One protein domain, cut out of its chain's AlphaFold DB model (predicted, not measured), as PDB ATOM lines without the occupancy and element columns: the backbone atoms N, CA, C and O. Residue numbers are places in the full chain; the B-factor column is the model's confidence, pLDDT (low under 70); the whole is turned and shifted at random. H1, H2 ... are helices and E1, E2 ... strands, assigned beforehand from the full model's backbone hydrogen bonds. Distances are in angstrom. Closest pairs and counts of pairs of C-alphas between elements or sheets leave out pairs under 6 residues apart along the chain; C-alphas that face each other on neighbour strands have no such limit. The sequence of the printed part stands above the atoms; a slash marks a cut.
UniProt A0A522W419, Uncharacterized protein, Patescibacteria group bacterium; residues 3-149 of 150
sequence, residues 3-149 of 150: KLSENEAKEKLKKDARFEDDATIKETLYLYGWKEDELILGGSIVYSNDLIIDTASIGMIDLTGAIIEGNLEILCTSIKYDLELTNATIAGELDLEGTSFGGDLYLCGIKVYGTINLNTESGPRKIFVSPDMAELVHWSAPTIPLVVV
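This is residues 3 to 149 of the 150 residues of an uncharacterized protein of Patescibacteria group bacterium (UniProt A0A522W419). With little regular structure, the chain winds in stacked turns, a solenoid with H1 over one end and H2 at the other. The 147 printed residues, mixed in class with 57 in named elements, run H1, E1 to E9, H2, E10. Sheets E1 E4, E2 E5 E7, E3 E6 and E8 E9 E10 are parallel; the whole is compact, radius of gyration of the C-alphas 14.0 A, spanning 40 by 26 by 20 A.

Find C-alpha 6 at (37.640, -17.656, 29.181); H1 runs to 16, 15.9 A. Then come E1 23-25, E2 29-32, E3 35-40, E4 45-47, E5 51-54, E6 57-62, E7 72-75, E8 105-107, E9 127-129, H2 134-140 and E10 146-148, ending at (13.120, -27.204, 5.002).

H1 only grazes sheet E2 E5 E7. E9, H2, E10 form a strand-helix-strand unit, a helix between parallel neighbour strands, right-handed in crossover; find N 147 and O 127, 2.8 A apart. Every O i to N i+4 pair in H2, and 6 of 7 in H1, is within hydrogen-bond range.

C-alphas 3 and 143 are farthest apart, 41.0 A. The printed part has no cut; links E7 to E8 and E8 to E9 are long. No printed residue is under 70 in pLDDT.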
ATOM      1  N   LYS A   3      29.409 -11.736  33.686       96.81
ATOM      2  CA  LYS A   3      30.542 -11.625  32.754       96.81
ATOM      3  C   LYS A   3      31.664 -12.563  33.169       96.81
ATOM      4  O   LYS A   3      32.196 -12.399  34.263       96.81
ATOM      5  N   LEU A   4      32.066 -13.460  32.281       97.38
ATOM      6  CA  LEU A   4      33.104 -14.460  32.512       97.38
ATOM      7  C   LEU A   4      34.304 -14.188  31.598       97.38
ATOM      8  O   LEU A   4      34.151 -13.758  30.456       97.38
ATOM      9  N   SER A   5      35.509 -14.367  32.127       98.06
ATOM     10  CA  SER A   5      36.709 -14.623  31.319       98.06
ATOM     11  C   SER A   5      36.643 -16.021  30.704       98.06
ATOM     12  O   SER A   5      35.829 -16.850  31.125       98.06
ATOM     13  N   GLU A   6      37.528 -16.311  29.750       97.56
ATOM     14  CA  GLU A   6      37.640 -17.656  29.181       97.56
ATOM     15  C   GLU A   6      37.871 -18.715  30.279       97.56
ATOM     16  O   GLU A   6      37.208 -19.754  30.312       97.56
ATOM     17  N   ASN A   7      38.775 -18.438  31.222       97.75
ATOM     18  CA  ASN A   7      39.105 -19.380  32.294       97.75
ATOM     19  C   ASN A   7      37.915 -19.642  33.224       97.75
ATOM     20  O   ASN A   7      37.637 -20.792  33.553       97.75
ATOM     21  N   GLU A   8      37.177 -18.602  33.621       97.62
ATOM     22  CA  GLU A   8      35.984 -18.762  34.463       97.62
ATOM     23  C   GLU A   8      34.879 -19.552  33.746       97.62
ATOM     24  O   GLU A   8      34.183 -20.355  34.373       97.62
ATOM     25  N   ALA A   9      34.738 -19.356  32.432       97.50
ATOM     26  CA  ALA A   9      33.817 -20.125  31.607       97.50
ATOM     27  C   ALA A   9      34.212 -21.608  31.565       97.50
ATOM     28  O   ALA A   9      33.381 -22.470  31.846       97.50
ATOM     29  N   LYS A  10      35.491 -21.913  31.314       97.88
ATOM     30  CA  LYS A  10      36.009 -23.292  31.323       97.88
ATOM     31  C   LYS A  10      35.816 -23.977  32.672       97.88
ATOM     32  O   LYS A  10      35.425 -25.136  32.696       97.88
ATOM     33  N   GLU A  11      36.054 -23.289  33.787       97.12
ATOM     34  CA  GLU A  11      35.845 -23.873  35.119       97.12
ATOM     35  C   GLU A  11      34.371 -24.213  35.384       97.12
ATOM     36  O   GLU A  11      34.079 -25.260  35.961       97.12
ATOM     37  N   LYS A  12      33.430 -23.387  34.910       95.75
ATOM     38  CA  LYS A  12      31.996 -23.715  34.962       95.75
ATOM     39  C   LYS A  12      31.654 -24.917  34.080       95.75
ATOM     40  O   LYS A  12      30.997 -25.844  34.546       95.75
ATOM     41  N   LEU A  13      32.148 -24.936  32.843       96.88
ATOM     42  CA  LEU A  13      31.898 -26.034  31.907       96.88
ATOM     43  C   LEU A  13      32.499 -27.361  32.385       96.88
ATOM     44  O   LEU A  13      31.870 -28.393  32.216       96.88
ATOM     45  N   LYS A  14      33.654 -27.366  33.057       96.31
ATOM     46  CA  LYS A  14      34.218 -28.593  33.654       96.31
ATOM     47  C   LYS A  14      33.337 -29.208  34.740       96.31
ATOM     48  O   LYS A  14      33.521 -30.375  35.073       96.31
ATOM     49  N   LYS A  15      32.461 -28.416  35.360       94.81
ATOM     50  CA  LYS A  15      31.612 -28.882  36.456       94.81
ATOM     51  C   LYS A  15      30.361 -29.579  35.931       94.81
ATOM     52  O   LYS A  15      30.063 -30.674  36.389       94.81
ATOM     53  N   ASP A  16      29.666 -28.945  34.985       93.31
ATOM     54  CA  ASP A  16      28.319 -29.366  34.568       93.31
ATOM     55  C   ASP A  16      28.108 -29.360  33.032       93.31
ATOM     56  O   ASP A  16      26.984 -29.550  32.561       93.31
ATOM     57  N   ALA A  17      29.168 -29.101  32.252       95.75
ATOM     58  CA  ALA A  17      29.167 -28.960  30.788       95.75
ATOM     59  C   ALA A  17      28.105 -27.986  30.241       95.75
ATOM     60  O   ALA A  17      27.643 -28.105  29.108       95.75
ATOM     61  N   ARG A  18      27.704 -27.010  31.062       95.62
ATOM     62  CA  ARG A  18      26.670 -26.031  30.726       95.62
ATOM     63  C   ARG A  18      26.855 -24.699  31.431       95.62
ATOM     64  O   ARG A  18      27.483 -24.624  32.489       95.62
ATOM     65  N   PHE A  19      26.230 -23.665  30.880       91.75
ATOM     66  CA  PHE A  19      25.955 -22.426  31.602       91.75
ATOM     67  C   PHE A  19      24.533 -22.470  32.181       91.75
ATOM     68  O   PHE A  19      23.569 -22.677  31.453       91.75
ATOM     69  N   GLU A  20      24.397 -22.303  33.499       81.31
ATOM     70  CA  GLU A  20      23.087 -22.279  34.181       81.31
ATOM     71  C   GLU A  20      22.426 -20.892  34.163       81.31
ATOM     72  O   GLU A  20      21.207 -20.778  34.259       81.31
ATOM     73  N   ASP A  21      23.239 -19.843  34.035       86.44
ATOM     74  CA  ASP A  21      22.820 -18.445  34.060       86.44
ATOM     75  C   ASP A  21      23.138 -17.774  32.723       86.44
ATOM     76  O   ASP A  21      24.157 -18.082  32.098       86.44
ATOM     77  N   ASP A  22      22.355 -16.758  32.357       92.69
ATOM     78  CA  ASP A  22      22.710 -15.836  31.278       92.69
ATOM     79  C   ASP A  22      24.123 -15.274  31.507       92.69
ATOM     80  O   ASP A  22      24.400 -14.634  32.537       92.69
ATOM     81  N   ALA A  23      25.008 -15.441  30.528       95.69
ATOM     82  CA  ALA A  23      26.406 -15.058  30.646       95.69
ATOM     83  C   ALA A  23      26.929 -14.348  29.395       95.69
ATOM     84  O   ALA A  23      26.463 -14.568  28.283       95.69
ATOM     85  N   THR A  24      27.935 -13.501  29.593       98.12
ATOM     86  CA  THR A  24      28.774 -12.946  28.533       98.12
ATOM     87  C   THR A  24      30.195 -13.448  28.717       98.12
ATOM     88  O   THR A  24      30.803 -13.191  29.762       98.12
ATOM     89  N   ILE A  25      30.741 -14.117  27.709       98.25
ATOM     90  CA  ILE A  25      32.134 -14.540  27.669       98.25
ATOM     91  C   ILE A  25      32.918 -13.434  26.975       98.25
ATOM     92  O   ILE A  25      32.691 -13.125  25.810       98.25
ATOM     93  N   LYS A  26      33.785 -12.766  27.736       97.88
ATOM     94  CA  LYS A  26      34.444 -11.518  27.312       97.88
ATOM     95  C   LYS A  26      35.571 -11.731  26.302       97.88
ATOM     96  O   LYS A  26      35.951 -10.786  25.621       97.88
ATOM     97  N   GLU A  27      36.121 -12.934  26.264       98.06
ATOM     98  CA  GLU A  27      37.272 -13.353  25.462       98.06
ATOM     99  C   GLU A  27      36.840 -14.503  24.547       98.06
ATOM    100  O   GLU A  27      35.745 -15.045  24.716       98.06
ATOM    101  N   THR A  28      37.695 -14.882  23.599       98.56
ATOM    102  CA  THR A  28      37.507 -16.112  22.825       98.56
ATOM    103  C   THR A  28      37.419 -17.310  23.770       98.56
ATOM    104  O   THR A  28      38.241 -17.449  24.675       98.56
ATOM    105  N   LEU A  29      36.428 -18.180  23.567       98.69
ATOM    106  CA  LEU A  29      36.329 -19.436  24.307       98.69
ATOM    107  C   LEU A  29      36.906 -20.572  23.462       98.69
ATOM    108  O   LEU A  29      36.266 -20.997  22.506       98.69
ATOM    109  N   TYR A  30      38.087 -21.077  23.831       98.38
ATOM    110  CA  TYR A  30      38.754 -22.167  23.110       98.38
ATOM    111  C   TYR A  30      38.629 -23.509  23.853       98.38
ATOM    112  O   TYR A  30      39.308 -23.759  24.857       98.38
ATOM    113  N   LEU A  31      37.762 -24.397  23.368       98.38
ATOM    114  CA  LEU A  31      37.485 -25.723  23.930       98.38
ATOM    115  C   LEU A  31      38.238 -26.818  23.163       98.38
ATOM    116  O   LEU A  31      37.655 -27.587  22.402       98.38
ATOM    117  N   TYR A  32      39.550 -26.902  23.387       98.00
ATOM    118  CA  TYR A  32      40.398 -27.915  22.754       98.00
ATOM    119  C   TYR A  32      40.350 -29.266  23.461       98.00
ATOM    120  O   TYR A  32      40.555 -29.346  24.676       98.00
ATOM    121  N   GLY A  33      40.152 -30.338  22.694       97.75
ATOM    122  CA  GLY A  33      40.229 -31.705  23.210       97.75
ATOM    123  C   GLY A  33      39.117 -32.061  24.197       97.75
ATOM    124  O   GLY A  33      39.261 -33.024  24.955       97.75
ATOM    125  N   TRP A  34      38.038 -31.272  24.227       97.62
ATOM    126  CA  TRP A  34      36.951 -31.429  25.187       97.62
ATOM    127  C   TRP A  34      36.209 -32.751  24.977       97.62
ATOM    128  O   TRP A  34      36.058 -33.220  23.845       97.62
ATOM    129  N   LYS A  35      35.757 -33.371  26.070       98.12
ATOM    130  CA  LYS A  35      35.047 -34.654  26.036       98.12
ATOM    131  C   LYS A  35      33.873 -34.628  26.988       98.12
ATOM    132  O   LYS A  35      34.088 -34.684  28.190       98.12
ATOM    133  N   GLU A  36      32.672 -34.579  26.438       97.81
ATOM    134  CA  GLU A  36      31.430 -34.540  27.208       97.81
ATOM    135  C   GLU A  36      30.326 -35.277  26.451       97.81
ATOM    136  O   GLU A  36      30.308 -35.282  25.222       97.81
ATOM    137  N   ASP A  37      29.380 -35.888  27.158       97.50
ATOM    138  CA  ASP A  37      28.203 -36.479  26.504       97.50
ATOM    139  C   ASP A  37      27.238 -35.397  25.990       97.50
ATOM    140  O   ASP A  37      26.525 -35.600  25.008       97.50
ATOM    141  N   GLU A  38      27.234 -34.230  26.623       97.19
ATOM    142  CA  GLU A  38      26.392 -33.092  26.275       97.19
ATOM    143  C   GLU A  38      27.134 -31.801  26.630       97.19
ATOM    144  O   GLU A  38      27.691 -31.697  27.719       97.19
ATOM    145  N   LEU A  39      27.145 -30.827  25.721       98.12
ATOM    146  CA  LEU A  39      27.763 -29.521  25.924       98.12
ATOM    147  C   LEU A  39      26.749 -28.421  25.590       98.12
ATOM    148  O   LEU A  39      26.429 -28.195  24.423       98.12
ATOM    149  N   ILE A  40      26.240 -27.744  26.620       97.56
ATOM    150  CA  ILE A  40      25.190 -26.725  26.494       97.56
ATOM    151  C   ILE A  40      25.807 -25.330  26.592       97.56
ATOM    152  O   ILE A  40      26.137 -24.828  27.668       97.56
ATOM    153  N   LEU A  41      25.956 -24.707  25.433       97.50
ATOM    154  CA  LEU A  41      26.559 -23.394  25.214       97.50
ATOM    155  C   LEU A  41      25.536 -22.347  24.743       97.50
ATOM    156  O   LEU A  41      25.884 -21.171  24.614       97.50
ATOM    157  N   GLY A  42      24.308 -22.790  24.465       93.44
ATOM    158  CA  GLY A  42      23.147 -21.998  24.080       93.44
ATOM    159  C   GLY A  42      22.397 -21.377  25.257       93.44
ATOM    160  O   GLY A  42      22.881 -21.322  26.385       93.44
ATOM    161  N   GLY A  43      21.192 -20.891  24.980       90.44
ATOM    162  CA  GLY A  43      20.415 -20.022  25.858       90.44
ATOM    163  C   GLY A  43      20.791 -18.553  25.662       90.44
ATOM    164  O   GLY A  43      21.270 -18.157  24.601       90.44
ATOM    165  N   SER A  44      20.599 -17.722  26.688       90.19
ATOM    166  CA  SER A  44      20.969 -16.297  26.639       90.19
ATOM    167  C   SER A  44      22.473 -16.081  26.884       90.19
ATOM    168  O   SER A  44      22.875 -15.270  27.727       90.19
ATOM    169  N   ILE A  45      23.317 -16.838  26.180       97.50
ATOM    170  CA  ILE A  45      24.775 -16.748  26.278       97.50
ATOM    171  C   ILE A  45      25.311 -15.904  25.126       97.50
ATOM    172  O   ILE A  45      24.952 -16.101  23.965       97.50
ATOM    173  N   VAL A  46      26.174 -14.951  25.468       98.25
ATOM    174  CA  VAL A  46      26.831 -14.046  24.526       98.25
ATOM    175  C   VAL A  46      28.332 -14.311  24.540       98.25
ATOM    176  O   VAL A  46      28.968 -14.200  25.584       98.25
ATOM    177  N   TYR A  47      28.917 -14.611  23.391       98.56
ATOM    178  CA  TYR A  47      30.357 -14.717  23.186       98.56
ATOM    179  C   TYR A  47      30.814 -13.438  22.495       98.56
ATOM    180  O   TYR A  47      30.434 -13.187  21.356       98.56
ATOM    181  N   SER A  48      31.589 -12.602  23.187       98.31
ATOM    182  CA  SER A  48      32.018 -11.302  22.647       98.31
ATOM    183  C   SER A  48      33.129 -11.394  21.597       98.31
ATOM    184  O   SER A  48      33.522 -10.384  21.026       98.31
ATOM    185  N   ASN A  49      33.662 -12.594  21.370       98.56
ATOM    186  CA  ASN A  49      34.620 -12.906  20.314       98.56
ATOM    187  C   ASN A  49      34.248 -14.285  19.745       98.56
ATOM    188  O   ASN A  49      33.074 -14.663  19.750       98.56
ATOM    189  N   ASP A  50      35.247 -15.040  19.302       98.81
ATOM    190  CA  ASP A  50      35.050 -16.353  18.712       98.81
ATOM    191  C   ASP A  50      34.698 -17.409  19.771       98.81
ATOM    192  O   ASP A  50      35.158 -17.378  20.922       98.81
ATOM    193  N   LEU A  51      33.896 -18.382  19.357       98.81
ATOM    194  CA  LEU A  51      33.727 -19.646  20.054       98.81
ATOM    195  C   LEU A  51      34.375 -20.726  19.200       98.81
ATOM    196  O   LEU A  51      33.951 -20.960  18.072       98.81
ATOM    197  N   ILE A  52      35.383 -21.391  19.755       98.88
ATOM    198  CA  ILE A  52      36.164 -22.382  19.028       98.88
ATOM    199  C   ILE A  52      36.132 -23.703  19.794       98.88
ATOM    200  O   ILE A  52      36.527 -23.774  20.958       98.88
ATOM    201  N   ILE A  53      35.667 -24.756  19.134       98.75
ATOM    202  CA  ILE A  53      35.633 -26.129  19.632       98.75
ATOM    203  C   ILE A  53      36.487 -26.955  18.681       98.75
ATOM    204  O   ILE A  53      36.124 -27.152  17.527       98.75
ATOM    205  N   ASP A  54      37.637 -27.419  19.154       98.62
ATOM    206  CA  ASP A  54      38.651 -28.014  18.287       98.62
ATOM    207  C   ASP A  54      39.100 -29.370  18.831       98.62
ATOM    208  O   ASP A  54      39.366 -29.529  20.028       98.62
ATOM    209  N   THR A  55      39.191 -30.363  17.947       98.44
ATOM    210  CA  THR A  55      39.724 -31.693  18.265       98.44
ATOM    211  C   THR A  55      38.961 -32.345  19.436       98.44
ATOM    212  O   THR A  55      39.511 -33.095  20.245       98.44
ATOM    213  N   ALA A  56      37.668 -32.038  19.566       98.50
ATOM    214  CA  ALA A  56      36.821 -32.490  20.662       98.50
ATOM    215  C   ALA A  56      36.048 -33.774  20.304       98.50
ATOM    216  O   ALA A  56      35.923 -34.171  19.146       98.50
ATOM    217  N   SER A  57      35.511 -34.447  21.321       98.56
ATOM    218  CA  SER A  57      34.623 -35.604  21.170       98.56
ATOM    219  C   SER A  57      33.414 -35.408  22.067       98.56
ATOM    220  O   SER A  57      33.469 -35.725  23.256       98.56
ATOM    221  N   ILE A  58      32.332 -34.893  21.493       98.56
ATOM    222  CA  ILE A  58      31.145 -34.471  22.229       98.56
ATOM    223  C   ILE A  58      29.939 -35.298  21.777       98.56
ATOM    224  O   ILE A  58      29.810 -35.647  20.604       98.56
ATOM    225  N   GLY A  59      29.052 -35.665  22.700       98.38
ATOM    226  CA  GLY A  59      27.823 -36.362  22.337       98.38
ATOM    227  C   GLY A  59      26.870 -35.442  21.575       98.38
ATOM    228  O   GLY A  59      26.645 -35.662  20.389       98.38
ATOM    229  N   MET A  60      26.349 -34.409  22.234       98.31
ATOM    230  CA  MET A  60      25.493 -33.372  21.644       98.31
ATOM    231  C   MET A  60      26.031 -31.977  21.979       98.31
ATOM    232  O   MET A  60      26.496 -31.760  23.098       98.31
ATOM    233  N   ILE A  61      25.944 -31.037  21.036       98.62
ATOM    234  CA  ILE A  61      26.273 -29.624  21.272       98.62
ATOM    235  C   ILE A  61      25.009 -28.793  21.078       98.62
ATOM    236  O   ILE A  61      24.416 -28.814  20.001       98.62
ATOM    237  N   ASP A  62      24.632 -28.037  22.107       98.56
ATOM    238  CA  ASP A  62      23.518 -27.094  22.043       98.56
ATOM    239  C   ASP A  62      24.029 -25.655  22.083       98.56
ATOM    240  O   ASP A  62      24.611 -25.220  23.074       98.56
ATOM    241  N   LEU A  63      23.794 -24.920  21.001       98.56
ATOM    242  CA  LEU A  63      24.058 -23.492  20.829       98.56
ATOM    243  C   LEU A  63      22.768 -22.719  20.515       98.56
ATOM    244  O   LEU A  63      22.817 -21.588  20.028       98.56
ATOM    245  N   THR A  64      21.604 -23.303  20.805       97.94
ATOM    246  CA  THR A  64      20.293 -22.708  20.540       97.94
ATOM    247  C   THR A  64      20.200 -21.313  21.147       97.94
ATOM    248  O   THR A  64      20.362 -21.138  22.351       97.94
ATOM    249  N   GLY A  65      19.923 -20.302  20.326       97.38
ATOM    250  CA  GLY A  65      19.775 -18.912  20.770       97.38
ATOM    251  C   GLY A  65      21.065 -18.202  21.203       97.38
ATOM    252  O   GLY A  65      20.983 -17.035  21.587       97.38
ATOM    253  N   ALA A  66      22.235 -18.849  21.117       98.19
ATOM    254  CA  ALA A  66      23.510 -18.209  21.431       98.19
ATOM    255  C   ALA A  66      23.775 -17.007  20.511       98.19
ATOM    256  O   ALA A  66      23.430 -17.015  19.326       98.19
ATOM    257  N   ILE A  67      24.443 -15.987  21.049       98.62
ATOM    258  CA  ILE A  67      24.946 -14.848  20.275       98.62
ATOM    259  C   ILE A  67      26.468 -14.919  20.269       98.62
ATOM    260  O   ILE A  67      27.088 -14.847  21.323       98.62
ATOM    261  N   ILE A  68      27.066 -15.037  19.091       98.81
ATOM    262  CA  ILE A  68      28.511 -15.085  18.884       98.81
ATOM    263  C   ILE A  68      28.884 -13.855  18.054       98.81
ATOM    264  O   ILE A  68      28.498 -13.731  16.893       98.81
ATOM    265  N   GLU A  69      29.576 -12.904  18.679       98.62
ATOM    266  CA  GLU A  69      29.991 -11.643  18.049       98.62
ATOM    267  C   GLU A  69      31.214 -11.820  17.130       98.62
ATOM    268  O   GLU A  69      31.504 -10.934  16.328       98.62
ATOM    269  N   GLY A  70      31.904 -12.963  17.222       98.62
ATOM    270  CA  GLY A  70      32.955 -13.395  16.299       98.62
ATOM    271  C   GLY A  70      32.538 -14.589  15.433       98.62
ATOM    272  O   GLY A  70      31.376 -14.714  15.032       98.62
ATOM    273  N   ASN A  71      33.501 -15.463  15.158       98.81
ATOM    274  CA  ASN A  71      33.315 -16.722  14.446       98.81
ATOM    275  C   ASN A  71      32.831 -17.839  15.380       98.81
ATOM    276  O   ASN A  71      33.161 -17.879  16.568       98.81
ATOM    277  N   LEU A  72      32.089 -18.788  14.815       98.81
ATOM    278  CA  LEU A  72      31.883 -20.104  15.403       98.81
ATOM    279  C   LEU A  72      32.688 -21.127  14.607       98.81
ATOM    280  O   LEU A  72      32.346 -21.430  13.467       98.81
ATOM    281  N   GLU A  73      33.706 -21.694  15.239       98.81
ATOM    282  CA  GLU A  73      34.582 -22.690  14.629       98.81
ATOM    283  C   GLU A  73      34.435 -24.008  15.390       98.81
ATOM    284  O   GLU A  73      34.799 -24.113  16.561       98.81
ATOM    285  N   ILE A  74      33.873 -25.028  14.745       98.62
ATOM    286  CA  ILE A  74      33.824 -26.395  15.266       98.62
ATOM    287  C   ILE A  74      34.672 -27.246  14.328       98.62
ATOM    288  O   ILE A  74      34.215 -27.684  13.273       98.62
ATOM    289  N   LEU A  75      35.928 -27.444  14.715       98.56
ATOM    290  CA  LEU A  75      36.978 -27.979  13.858       98.56
ATOM    291  C   LEU A  75      37.402 -29.362  14.332       98.56
ATOM    292  O   LEU A  75      37.550 -29.600  15.535       98.56
ATOM    293  N   CYS A  76      37.604 -30.283  13.388       98.12
ATOM    294  CA  CYS A  76      38.133 -31.628  13.661       98.12
ATOM    295  C   CYS A  76      37.434 -32.348  14.837       98.12
ATOM    296  O   CYS A  76      38.053 -33.124  15.571       98.12
ATOM    297  N   THR A  77      36.150 -32.054  15.062       98.62
ATOM    298  CA  THR A  77      35.405 -32.484  16.246       98.62
ATOM    299  C   THR A  77      34.465 -33.630  15.888       98.62
ATOM    300  O   THR A  77      33.827 -33.638  14.840       98.62
ATOM    301  N   SER A  78      34.364 -34.628  16.764       98.69
ATOM    302  CA  SER A  78      33.398 -35.718  16.625       98.69
ATOM    303  C   SER A  78      32.143 -35.397  17.430       98.69
ATOM    304  O   SER A  78      32.203 -35.384  18.659       98.69
ATOM    305  N   ILE A  79      31.008 -35.208  16.753       98.75
ATOM    306  CA  ILE A  79      29.684 -35.006  17.359       98.75
ATOM    307  C   ILE A  79      28.874 -36.290  17.181       98.75
ATOM    308  O   ILE A  79      28.523 -36.668  16.064       98.75
ATOM    309  N   LYS A  80      28.601 -37.014  18.269       98.44
ATOM    310  CA  LYS A  80      27.964 -38.345  18.197       98.44
ATOM    311  C   LYS A  80      26.482 -38.281  17.820       98.44
ATOM    312  O   LYS A  80      25.968 -39.188  17.164       98.44
ATOM    313  N   TYR A  81      25.806 -37.246  18.287       98.25
ATOM    314  CA  TYR A  81      24.401 -36.966  18.060       98.25
ATOM    315  C   TYR A  81      24.313 -35.638  17.309       98.25
ATOM    316  O   TYR A  81      24.945 -35.499  16.262       98.25
ATOM    317  N   ASP A  82      23.545 -34.686  17.821       98.50
ATOM    318  CA  ASP A  82      23.116 -33.527  17.061       98.50
ATOM    319  C   ASP A  82      23.932 -32.269  17.406       98.50
ATOM    320  O   ASP A  82      24.488 -32.137  18.505       98.50
ATOM    321  N   LEU A  83      23.997 -31.348  16.440       98.75
ATOM    322  CA  LEU A  83      24.443 -29.969  16.641       98.75
ATOM    323  C   LEU A  83      23.250 -29.035  16.455       98.75
ATOM    324  O   LEU A  83      22.693 -28.930  15.357       98.75
ATOM    325  N   GLU A  84      22.890 -28.341  17.526       98.69
ATOM    326  CA  GLU A  84      21.757 -27.421  17.567       98.69
ATOM    327  C   GLU A  84      22.243 -25.972  17.490       98.69
ATOM    328  O   GLU A  84      22.861 -25.463  18.420       98.69
ATOM    329  N   LEU A  85      21.948 -25.286  16.384       98.50
ATOM    330  CA  LEU A  85      22.204 -23.849  16.188       98.50
ATOM    331  C   LEU A  85      20.901 -23.073  15.963       98.50
ATOM    332  O   LEU A  85      20.883 -21.979  15.390       98.50
ATOM    333  N   THR A  86      19.787 -23.648  16.407       97.75
ATOM    334  CA  THR A  86      18.459 -23.076  16.227       97.75
ATOM    335  C   THR A  86      18.400 -21.668  16.835       97.75
ATOM    336  O   THR A  86      18.725 -21.461  18.001       97.75
ATOM    337  N   ASN A  87      17.986 -20.669  16.054       97.50
ATOM    338  CA  ASN A  87      17.942 -19.249  16.435       97.50
ATOM    339  C   ASN A  87      19.278 -18.629  16.898       97.50
ATOM    340  O   ASN A  87      19.266 -17.533  17.465       97.50
ATOM    341  N   ALA A  88      20.420 -19.284  16.680       98.31
ATOM    342  CA  ALA A  88      21.716 -18.697  17.001       98.31
ATOM    343  C   ALA A  88      22.025 -17.510  16.072       98.31
ATOM    344  O   ALA A  88      21.584 -17.452  14.920       98.31
ATOM    345  N   THR A  89      22.788 -16.543  16.572       98.62
ATOM    346  CA  THR A  89      23.298 -15.419  15.779       98.62
ATOM    347  C   THR A  89      24.816 -15.438  15.801       98.62
ATOM    348  O   THR A  89      25.406 -15.375  16.872       98.62
ATOM    349  N   ILE A  90      25.435 -15.484  14.625       98.69
ATOM    350  CA  ILE A  90      26.883 -15.504  14.420       98.69
ATOM    351  C   ILE A  90      27.233 -14.304  13.542       98.69
ATOM    352  O   ILE A  90      26.803 -14.208  12.390       98.69
ATOM    353  N   ALA A  91      27.956 -13.342  14.107       98.62
ATOM    354  CA  ALA A  91      28.355 -12.134  13.390       98.62
ATOM    355  C   ALA A  91      29.485 -12.400  12.383       98.62
ATOM    356  O   ALA A  91      29.536 -11.738  11.346       98.62
ATOM    357  N   GLY A  92      30.359 -13.361  12.679       98.44
ATOM    358  CA  GLY A  92      31.404 -13.839  11.786       98.44
ATOM    359  C   GLY A  92      30.971 -15.048  10.962       98.44
ATOM    360  O   GLY A  92      29.836 -15.134  10.481       98.44
ATOM    361  N   GLU A  93      31.908 -15.969  10.783       98.06
ATOM    362  CA  GLU A  93      31.746 -17.190   9.996       98.06
ATOM    363  C   GLU A  93      31.256 -18.363  10.850       98.06
ATOM    364  O   GLU A  93      31.494 -18.418  12.058       98.06
ATOM    365  N   LEU A  94      30.572 -19.307  10.205       98.25
ATOM    366  CA  LEU A  94      30.306 -20.635  10.750       98.25
ATOM    367  C   LEU A  94      31.200 -21.630  10.015       98.25
ATOM    368  O   LEU A  94      30.971 -21.883   8.830       98.25
ATOM    369  N   ASP A  95      32.164 -22.214  10.716       98.31
ATOM    370  CA  ASP A  95      33.080 -23.201  10.155       98.31
ATOM    371  C   ASP A  95      32.939 -24.560  10.842       98.31
ATOM    372  O   ASP A  95      33.119 -24.678  12.054       98.31
ATOM    373  N   LEU A  96      32.593 -25.586  10.061       97.94
ATOM    374  CA  LEU A  96      32.472 -26.978  10.500       97.94
ATOM    375  C   LEU A  96      33.534 -27.890   9.857       97.94
ATOM    376  O   LEU A  96      33.312 -29.102   9.725       97.94
ATOM    377  N   GLU A  97      34.663 -27.332   9.413       97.25
ATOM    378  CA  GLU A  97      35.715 -28.078   8.724       97.25
ATOM    379  C   GLU A  97      36.213 -29.291   9.530       97.25
ATOM    380  O   GLU A  97      36.543 -29.225  10.718       97.25
ATOM    381  N   GLY A  98      36.263 -30.449   8.866       97.06
ATOM    382  CA  GLY A  98      36.780 -31.686   9.457       97.06
ATOM    383  C   GLY A  98      35.902 -32.280  10.566       97.06
ATOM    384  O   GLY A  98      36.248 -33.314  11.141       97.06
ATOM    385  N   THR A  99      34.751 -31.676  10.871       98.19
ATOM    386  CA  THR A  99      33.818 -32.213  11.865       98.19
ATOM    387  C   THR A  99      33.133 -33.473  11.339       98.19
ATOM    388  O   THR A  99      32.819 -33.596  10.154       98.19
ATOM    389  N   SER A 100      32.928 -34.444  12.228       98.44
ATOM    390  CA  SER A 100      32.249 -35.708  11.946       98.44
ATOM    391  C   SER A 100      30.948 -35.796  12.729       98.44
ATOM    392  O   SER A 100      30.954 -35.686  13.954       98.44
ATOM    393  N   PHE A 101      29.846 -36.047  12.031       98.12
ATOM    394  CA  PHE A 101      28.513 -36.150  12.609       98.12
ATOM    395  C   PHE A 101      28.032 -37.599  12.656       98.12
ATOM    396  O   PHE A 101      28.012 -38.307  11.649       98.12
ATOM    397  N   GLY A 102      27.569 -38.022  13.829       97.88
ATOM    398  CA  GLY A 102      26.709 -39.191  13.978       97.88
ATOM    399  C   GLY A 102      25.222 -38.843  13.869       97.88
ATOM    400  O   GLY A 102      24.422 -39.744  13.596       97.88
ATOM    401  N   GLY A 103      24.858 -37.567  14.059       97.94
ATOM    402  CA  GLY A 103      23.488 -37.057  14.086       97.94
ATOM    403  C   GLY A 103      23.115 -36.057  12.994       97.94
ATOM    404  O   GLY A 103      23.625 -36.111  11.874       97.94
ATOM    405  N   ASP A 104      22.147 -35.210  13.316       98.50
ATOM    406  CA  ASP A 104      21.585 -34.181  12.447       98.50
ATOM    407  C   ASP A 104      22.148 -32.785  12.793       98.50
ATOM    408  O   ASP A 104      22.663 -32.550  13.889       98.50
ATOM    409  N   LEU A 105      22.068 -31.855  11.838       98.56
ATOM    410  CA  LEU A 105      22.463 -30.455  12.011       98.56
ATOM    411  C   LEU A 105      21.231 -29.555  11.904       98.56
ATOM    412  O   LEU A 105      20.513 -29.605  10.903       98.56
ATOM    413  N   TYR A 106      21.014 -28.700  12.897       98.56
ATOM    414  CA  TYR A 106      19.851 -27.819  12.954       98.56
ATOM    415  C   TYR A 106      20.270 -26.356  12.829       98.56
ATOM    416  O   TYR A 106      20.913 -25.797  13.711       98.56
ATOM    417  N   LEU A 107      19.873 -25.727  11.724       97.88
ATOM    418  CA  LEU A 107      20.157 -24.334  11.359       97.88
ATOM    419  C   LEU A 107      18.861 -23.508  11.240       97.88
ATOM    420  O   LEU A 107      18.794 -22.512  10.521       97.88
ATOM    421  N   CYS A 108      17.780 -23.941  11.890       97.00
ATOM    422  CA  CYS A 108      16.484 -23.267  11.828       97.00
ATOM    423  C   CYS A 108      16.563 -21.882  12.491       97.00
ATOM    424  O   CYS A 108      16.906 -21.771  13.664       97.00
ATOM    425  N   GLY A 109      16.240 -20.817  11.758       95.88
ATOM    426  CA  GLY A 109      16.271 -19.440  12.265       95.88
ATOM    427  C   GLY A 109      17.668 -18.894  12.581       95.88
ATOM    428  O   GLY A 109      17.762 -17.818  13.176       95.88
ATOM    429  N   ILE A 110      18.739 -19.611  12.213       97.31
ATOM    430  CA  ILE A 110      20.109 -19.128  12.400       97.31
ATOM    431  C   ILE A 110      20.342 -17.862  11.571       97.31
ATOM    432  O   ILE A 110      19.821 -17.716  10.464       97.31
ATOM    433  N   LYS A 111      21.170 -16.954  12.084       97.69
ATOM    434  CA  LYS A 111      21.701 -15.819  11.327       97.69
ATOM    435  C   LYS A 111      23.214 -15.901  11.316       97.69
ATOM    436  O   LYS A 111      23.822 -15.809  12.376       97.69
ATOM    437  N   VAL A 112      23.799 -16.030  10.132       97.38
ATOM    438  CA  VAL A 112      25.247 -15.945   9.924       97.38
ATOM    439  C   VAL A 112      25.501 -14.786   8.977       97.38
ATOM    440  O   VAL A 112      24.931 -14.750   7.888       97.38
ATOM    441  N   TYR A 113      26.285 -13.804   9.417       97.19
ATOM    442  CA  TYR A 113      26.584 -12.621   8.602       97.19
ATOM    443  C   TYR A 113      27.867 -12.779   7.776       97.19
ATOM    444  O   TYR A 113      28.043 -12.054   6.794       97.19
ATOM    445  N   GLY A 114      28.737 -13.720   8.151       95.88
ATOM    446  CA  GLY A 114      29.884 -14.160   7.365       95.88
ATOM    447  C   GLY A 114      29.564 -15.340   6.443       95.88
ATOM    448  O   GLY A 114      28.430 -15.533   6.000       95.88
ATOM    449  N   THR A 115      30.593 -16.125   6.131       94.62
ATOM    450  CA  THR A 115      30.464 -17.334   5.312       94.62
ATOM    451  C   THR A 115      30.027 -18.539   6.148       94.62
ATOM    452  O   THR A 115      30.136 -18.550   7.376       94.62
ATOM    453  N   ILE A 116      29.487 -19.555   5.473       95.38
ATOM    454  CA  ILE A 116      29.157 -20.848   6.073       95.38
ATOM    455  C   ILE A 116      29.989 -21.909   5.356       95.38
ATOM    456  O   ILE A 116      29.808 -22.137   4.159       95.38
ATOM    457  N   ASN A 117      30.881 -22.559   6.095       95.19
ATOM    458  CA  ASN A 117      31.688 -23.674   5.629       95.19
ATOM    459  C   ASN A 117      31.154 -24.984   6.227       95.19
ATOM    460  O   ASN A 117      31.259 -25.229   7.427       95.19
ATOM    461  N   LEU A 118      30.578 -25.839   5.376       94.69
ATOM    462  CA  LEU A 118      30.073 -27.167   5.749       94.69
ATOM    463  C   LEU A 118      30.964 -28.293   5.200       94.69
ATOM    464  O   LEU A 118      30.472 -29.389   4.926       94.69
ATOM    465  N   ASN A 119      32.265 -28.038   5.016       91.94
ATOM    466  CA  ASN A 119      33.243 -29.034   4.569       91.94
ATOM    467  C   ASN A 119      33.600 -30.035   5.688       91.94
ATOM    468  O   ASN A 119      34.717 -30.085   6.202       91.94
ATOM    469  N   THR A 120      32.611 -30.821   6.095       94.88
ATOM    470  CA  THR A 120      32.718 -31.842   7.142       94.88
ATOM    471  C   THR A 120      33.500 -33.066   6.659       94.88
ATOM    472  O   THR A 120      33.347 -33.461   5.503       94.88
ATOM    473  N   GLU A 121      34.219 -33.745   7.555       95.50
ATOM    474  CA  GLU A 121      34.846 -35.049   7.263       95.50
ATOM    475  C   GLU A 121      33.775 -36.135   7.039       95.50
ATOM    476  O   GLU A 121      33.831 -36.919   6.093       95.50
ATOM    477  N   SER A 122      32.748 -36.141   7.893       95.75
ATOM    478  CA  SER A 122      31.552 -36.972   7.747       95.75
ATOM    479  C   SER A 122      30.329 -36.122   8.053       95.75
ATOM    480  O   SER A 122      30.087 -35.783   9.211       95.75
ATOM    481  N   GLY A 123      29.567 -35.776   7.018       95.31
ATOM    482  CA  GLY A 123      28.437 -34.857   7.139       95.31
ATOM    483  C   GLY A 123      27.282 -35.390   7.990       95.31
ATOM    484  O   GLY A 123      27.151 -36.604   8.171       95.31
ATOM    485  N   PRO A 124      26.423 -34.492   8.512       97.75
ATOM    486  CA  PRO A 124      25.226 -34.881   9.248       97.75
ATOM    487  C   PRO A 124      24.282 -35.728   8.394       97.75
ATOM    488  O   PRO A 124      24.287 -35.669   7.164       97.75
ATOM    489  N   ARG A 125      23.418 -36.507   9.051       97.69
ATOM    490  CA  ARG A 125      22.415 -37.333   8.361       97.69
ATOM    491  C   ARG A 125      21.423 -36.473   7.581       97.69
ATOM    492  O   ARG A 125      21.002 -36.861   6.489       97.69
ATOM    493  N   LYS A 126      21.029 -35.337   8.157       97.88
ATOM    494  CA  LYS A 126      20.182 -34.309   7.550       97.88
ATOM    495  C   LYS A 126      20.589 -32.937   8.060       97.88
ATOM    496  O   LYS A 126      21.099 -32.809   9.173       97.88
ATOM    497  N   ILE A 127      20.281 -31.918   7.266       98.19
ATOM    498  CA  ILE A 127      20.361 -30.525   7.697       98.19
ATOM    499  C   ILE A 127      18.953 -29.940   7.712       98.19
ATOM    500  O   ILE A 127      18.271 -29.911   6.684       98.19
ATOM    501  N   PHE A 128      18.519 -29.482   8.878       98.38
ATOM    502  CA  PHE A 128      17.257 -28.778   9.057       98.38
ATOM    503  C   PHE A 128      17.498 -27.281   8.910       98.38
ATOM    504  O   PHE A 128      18.381 -26.725   9.559       98.38
ATOM    505  N   VAL A 129      16.728 -26.626   8.048       97.50
ATOM    506  CA  VAL A 129      16.915 -25.208   7.721       97.50
ATOM    507  C   VAL A 129      15.584 -24.484   7.617       97.50
ATOM    508  O   VAL A 129      14.564 -25.072   7.249       97.50
ATOM    509  N   SER A 130      15.613 -23.178   7.866       96.38
ATOM    510  CA  SER A 130      14.530 -22.280   7.469       96.38
ATOM    511  C   SER A 130      14.556 -22.026   5.951       96.38
ATOM    512  O   SER A 130      15.596 -22.215   5.311       96.38
ATOM    513  N   PRO A 131      13.428 -21.627   5.331       94.88
ATOM    514  CA  PRO A 131      13.334 -21.500   3.874       94.88
ATOM    515  C   PRO A 131      14.326 -20.504   3.260       94.88
ATOM    516  O   PRO A 131      14.778 -20.709   2.139       94.88
ATOM    517  N   ASP A 132      14.672 -19.451   3.993       93.38
ATOM    518  CA  ASP A 132      15.650 -18.426   3.623       93.38
ATOM    519  C   ASP A 132      17.099 -18.941   3.612       93.38
ATOM    520  O   ASP A 132      17.904 -18.479   2.808       93.38
ATOM    521  N   MET A 133      17.416 -19.944   4.433       93.31
ATOM    522  CA  MET A 133      18.741 -20.576   4.482       93.31
ATOM    523  C   MET A 133      18.914 -21.715   3.471       93.31
ATOM    524  O   MET A 133      20.040 -22.139   3.200       93.31
ATOM    525  N   ALA A 134      17.819 -22.226   2.904       92.94
ATOM    526  CA  ALA A 134      17.826 -23.452   2.112       92.94
ATOM    527  C   ALA A 134      18.736 -23.385   0.879       92.94
ATOM    528  O   ALA A 134      19.474 -24.334   0.615       92.94
ATOM    529  N   GLU A 135      18.707 -22.274   0.142       90.44
ATOM    530  CA  GLU A 135      19.537 -22.103  -1.055       90.44
ATOM    531  C   GLU A 135      21.028 -22.053  -0.698       90.44
ATOM    532  O   GLU A 135      21.832 -22.767  -1.294       90.44
ATOM    533  N   LEU A 136      21.388 -21.268   0.320       89.19
ATOM    534  CA  LEU A 136      22.770 -21.110   0.771       89.19
ATOM    535  C   LEU A 136      23.358 -22.438   1.272       89.19
ATOM    536  O   LEU A 136      24.467 -22.824   0.893       89.19
ATOM    537  N   VAL A 137      22.601 -23.164   2.098       90.75
ATOM    538  CA  VAL A 137      23.039 -24.448   2.661       90.75
ATOM    539  C   VAL A 137      23.123 -25.525   1.580       90.75
ATOM    540  O   VAL A 137      24.065 -26.315   1.595       90.75
ATOM    541  N   HIS A 138      22.202 -25.538   0.609       87.88
ATOM    542  CA  HIS A 138      22.243 -26.497  -0.496       87.88
ATOM    543  C   HIS A 138      23.559 -26.423  -1.282       87.88
ATOM    544  O   HIS A 138      24.130 -27.461  -1.603       87.88
ATOM    545  N   TRP A 139      24.075 -25.223  -1.553       87.62
ATOM    546  CA  TRP A 139      25.359 -25.071  -2.245       87.62
ATOM    547  C   TRP A 139      26.560 -25.477  -1.391       87.62
ATOM    548  O   TRP A 139      27.551 -25.968  -1.927       87.62
ATOM    549  N   SER A 140      26.456 -25.302  -0.074       85.69
ATOM    550  CA  SER A 140      27.533 -25.609   0.872       85.69
ATOM    551  C   SER A 140      27.620 -27.108   1.196       85.69
ATOM    552  O   SER A 140      28.707 -27.617   1.448       85.69
ATOM    553  N   ALA A 141      26.495 -27.829   1.154       89.06
ATOM    554  CA  ALA A 141      26.406 -29.265   1.430       89.06
ATOM    555  C   ALA A 141      25.457 -29.989   0.442       89.06
ATOM    556  O   ALA A 141      24.432 -30.545   0.849       89.06
ATOM    557  N   PRO A 142      25.775 -30.025  -0.868       88.12
ATOM    558  CA  PRO A 142      24.837 -30.449  -1.917       88.12
ATOM    559  C   PRO A 142      24.447 -31.932  -1.872       88.12
ATOM    560  O   PRO A 142      23.463 -32.333  -2.493       88.12
ATOM    561  N   THR A 143      25.215 -32.758  -1.164       91.31
ATOM    562  CA  THR A 143      24.994 -34.205  -1.044       91.31
ATOM    563  C   THR A 143      24.199 -34.595   0.199       91.31
ATOM    564  O   THR A 143      23.788 -35.750   0.312       91.31
ATOM    565  N   ILE A 144      23.968 -33.658   1.122       94.50
ATOM    566  CA  ILE A 144      23.311 -33.935   2.397       94.50
ATOM    567  C   ILE A 144      21.808 -33.653   2.273       94.50
ATOM    568  O   ILE A 144      21.422 -32.598   1.765       94.50
ATOM    569  N   PRO A 145      20.926 -34.565   2.727       96.00
ATOM    570  CA  PRO A 145      19.492 -34.325   2.707       96.00
ATOM    571  C   PRO A 145      19.109 -33.060   3.485       96.00
ATOM    572  O   PRO A 145      19.337 -32.954   4.690       96.00
ATOM    573  N   LEU A 146      18.462 -32.127   2.791       96.44
ATOM    574  CA  LEU A 146      17.948 -30.892   3.369       96.44
ATOM    575  C   LEU A 146      16.479 -31.065   3.776       96.44
ATOM    576  O   LEU A 146      15.649 -31.494   2.969       96.44
ATOM    577  N   VAL A 147      16.137 -30.690   5.007       97.50
ATOM    578  CA  VAL A 147      14.757 -30.614   5.497       97.50
ATOM    579  C   VAL A 147      14.410 -29.152   5.739       97.50
ATOM    580  O   VAL A 147      14.858 -28.543   6.705       97.50
ATOM    581  N   VAL A 148      13.590 -28.585   4.856       96.62
ATOM    582  CA  VAL A 148      13.120 -27.204   5.002       96.62
ATOM    583  C   VAL A 148      11.927 -27.176   5.957       96.62
ATOM    584  O   VAL A 148      10.861 -27.716   5.644       96.62
ATOM    585  N   VAL A 149      12.111 -26.560   7.123       93.06
ATOM    586  CA  VAL A 149      11.094 -26.422   8.175       93.06
ATOM    587  C   VAL A 149      10.386 -25.076   8.009       93.06
ATOM    588  O   VAL A 149      11.025 -24.073   7.699       93.06
TER     589      VAL A 149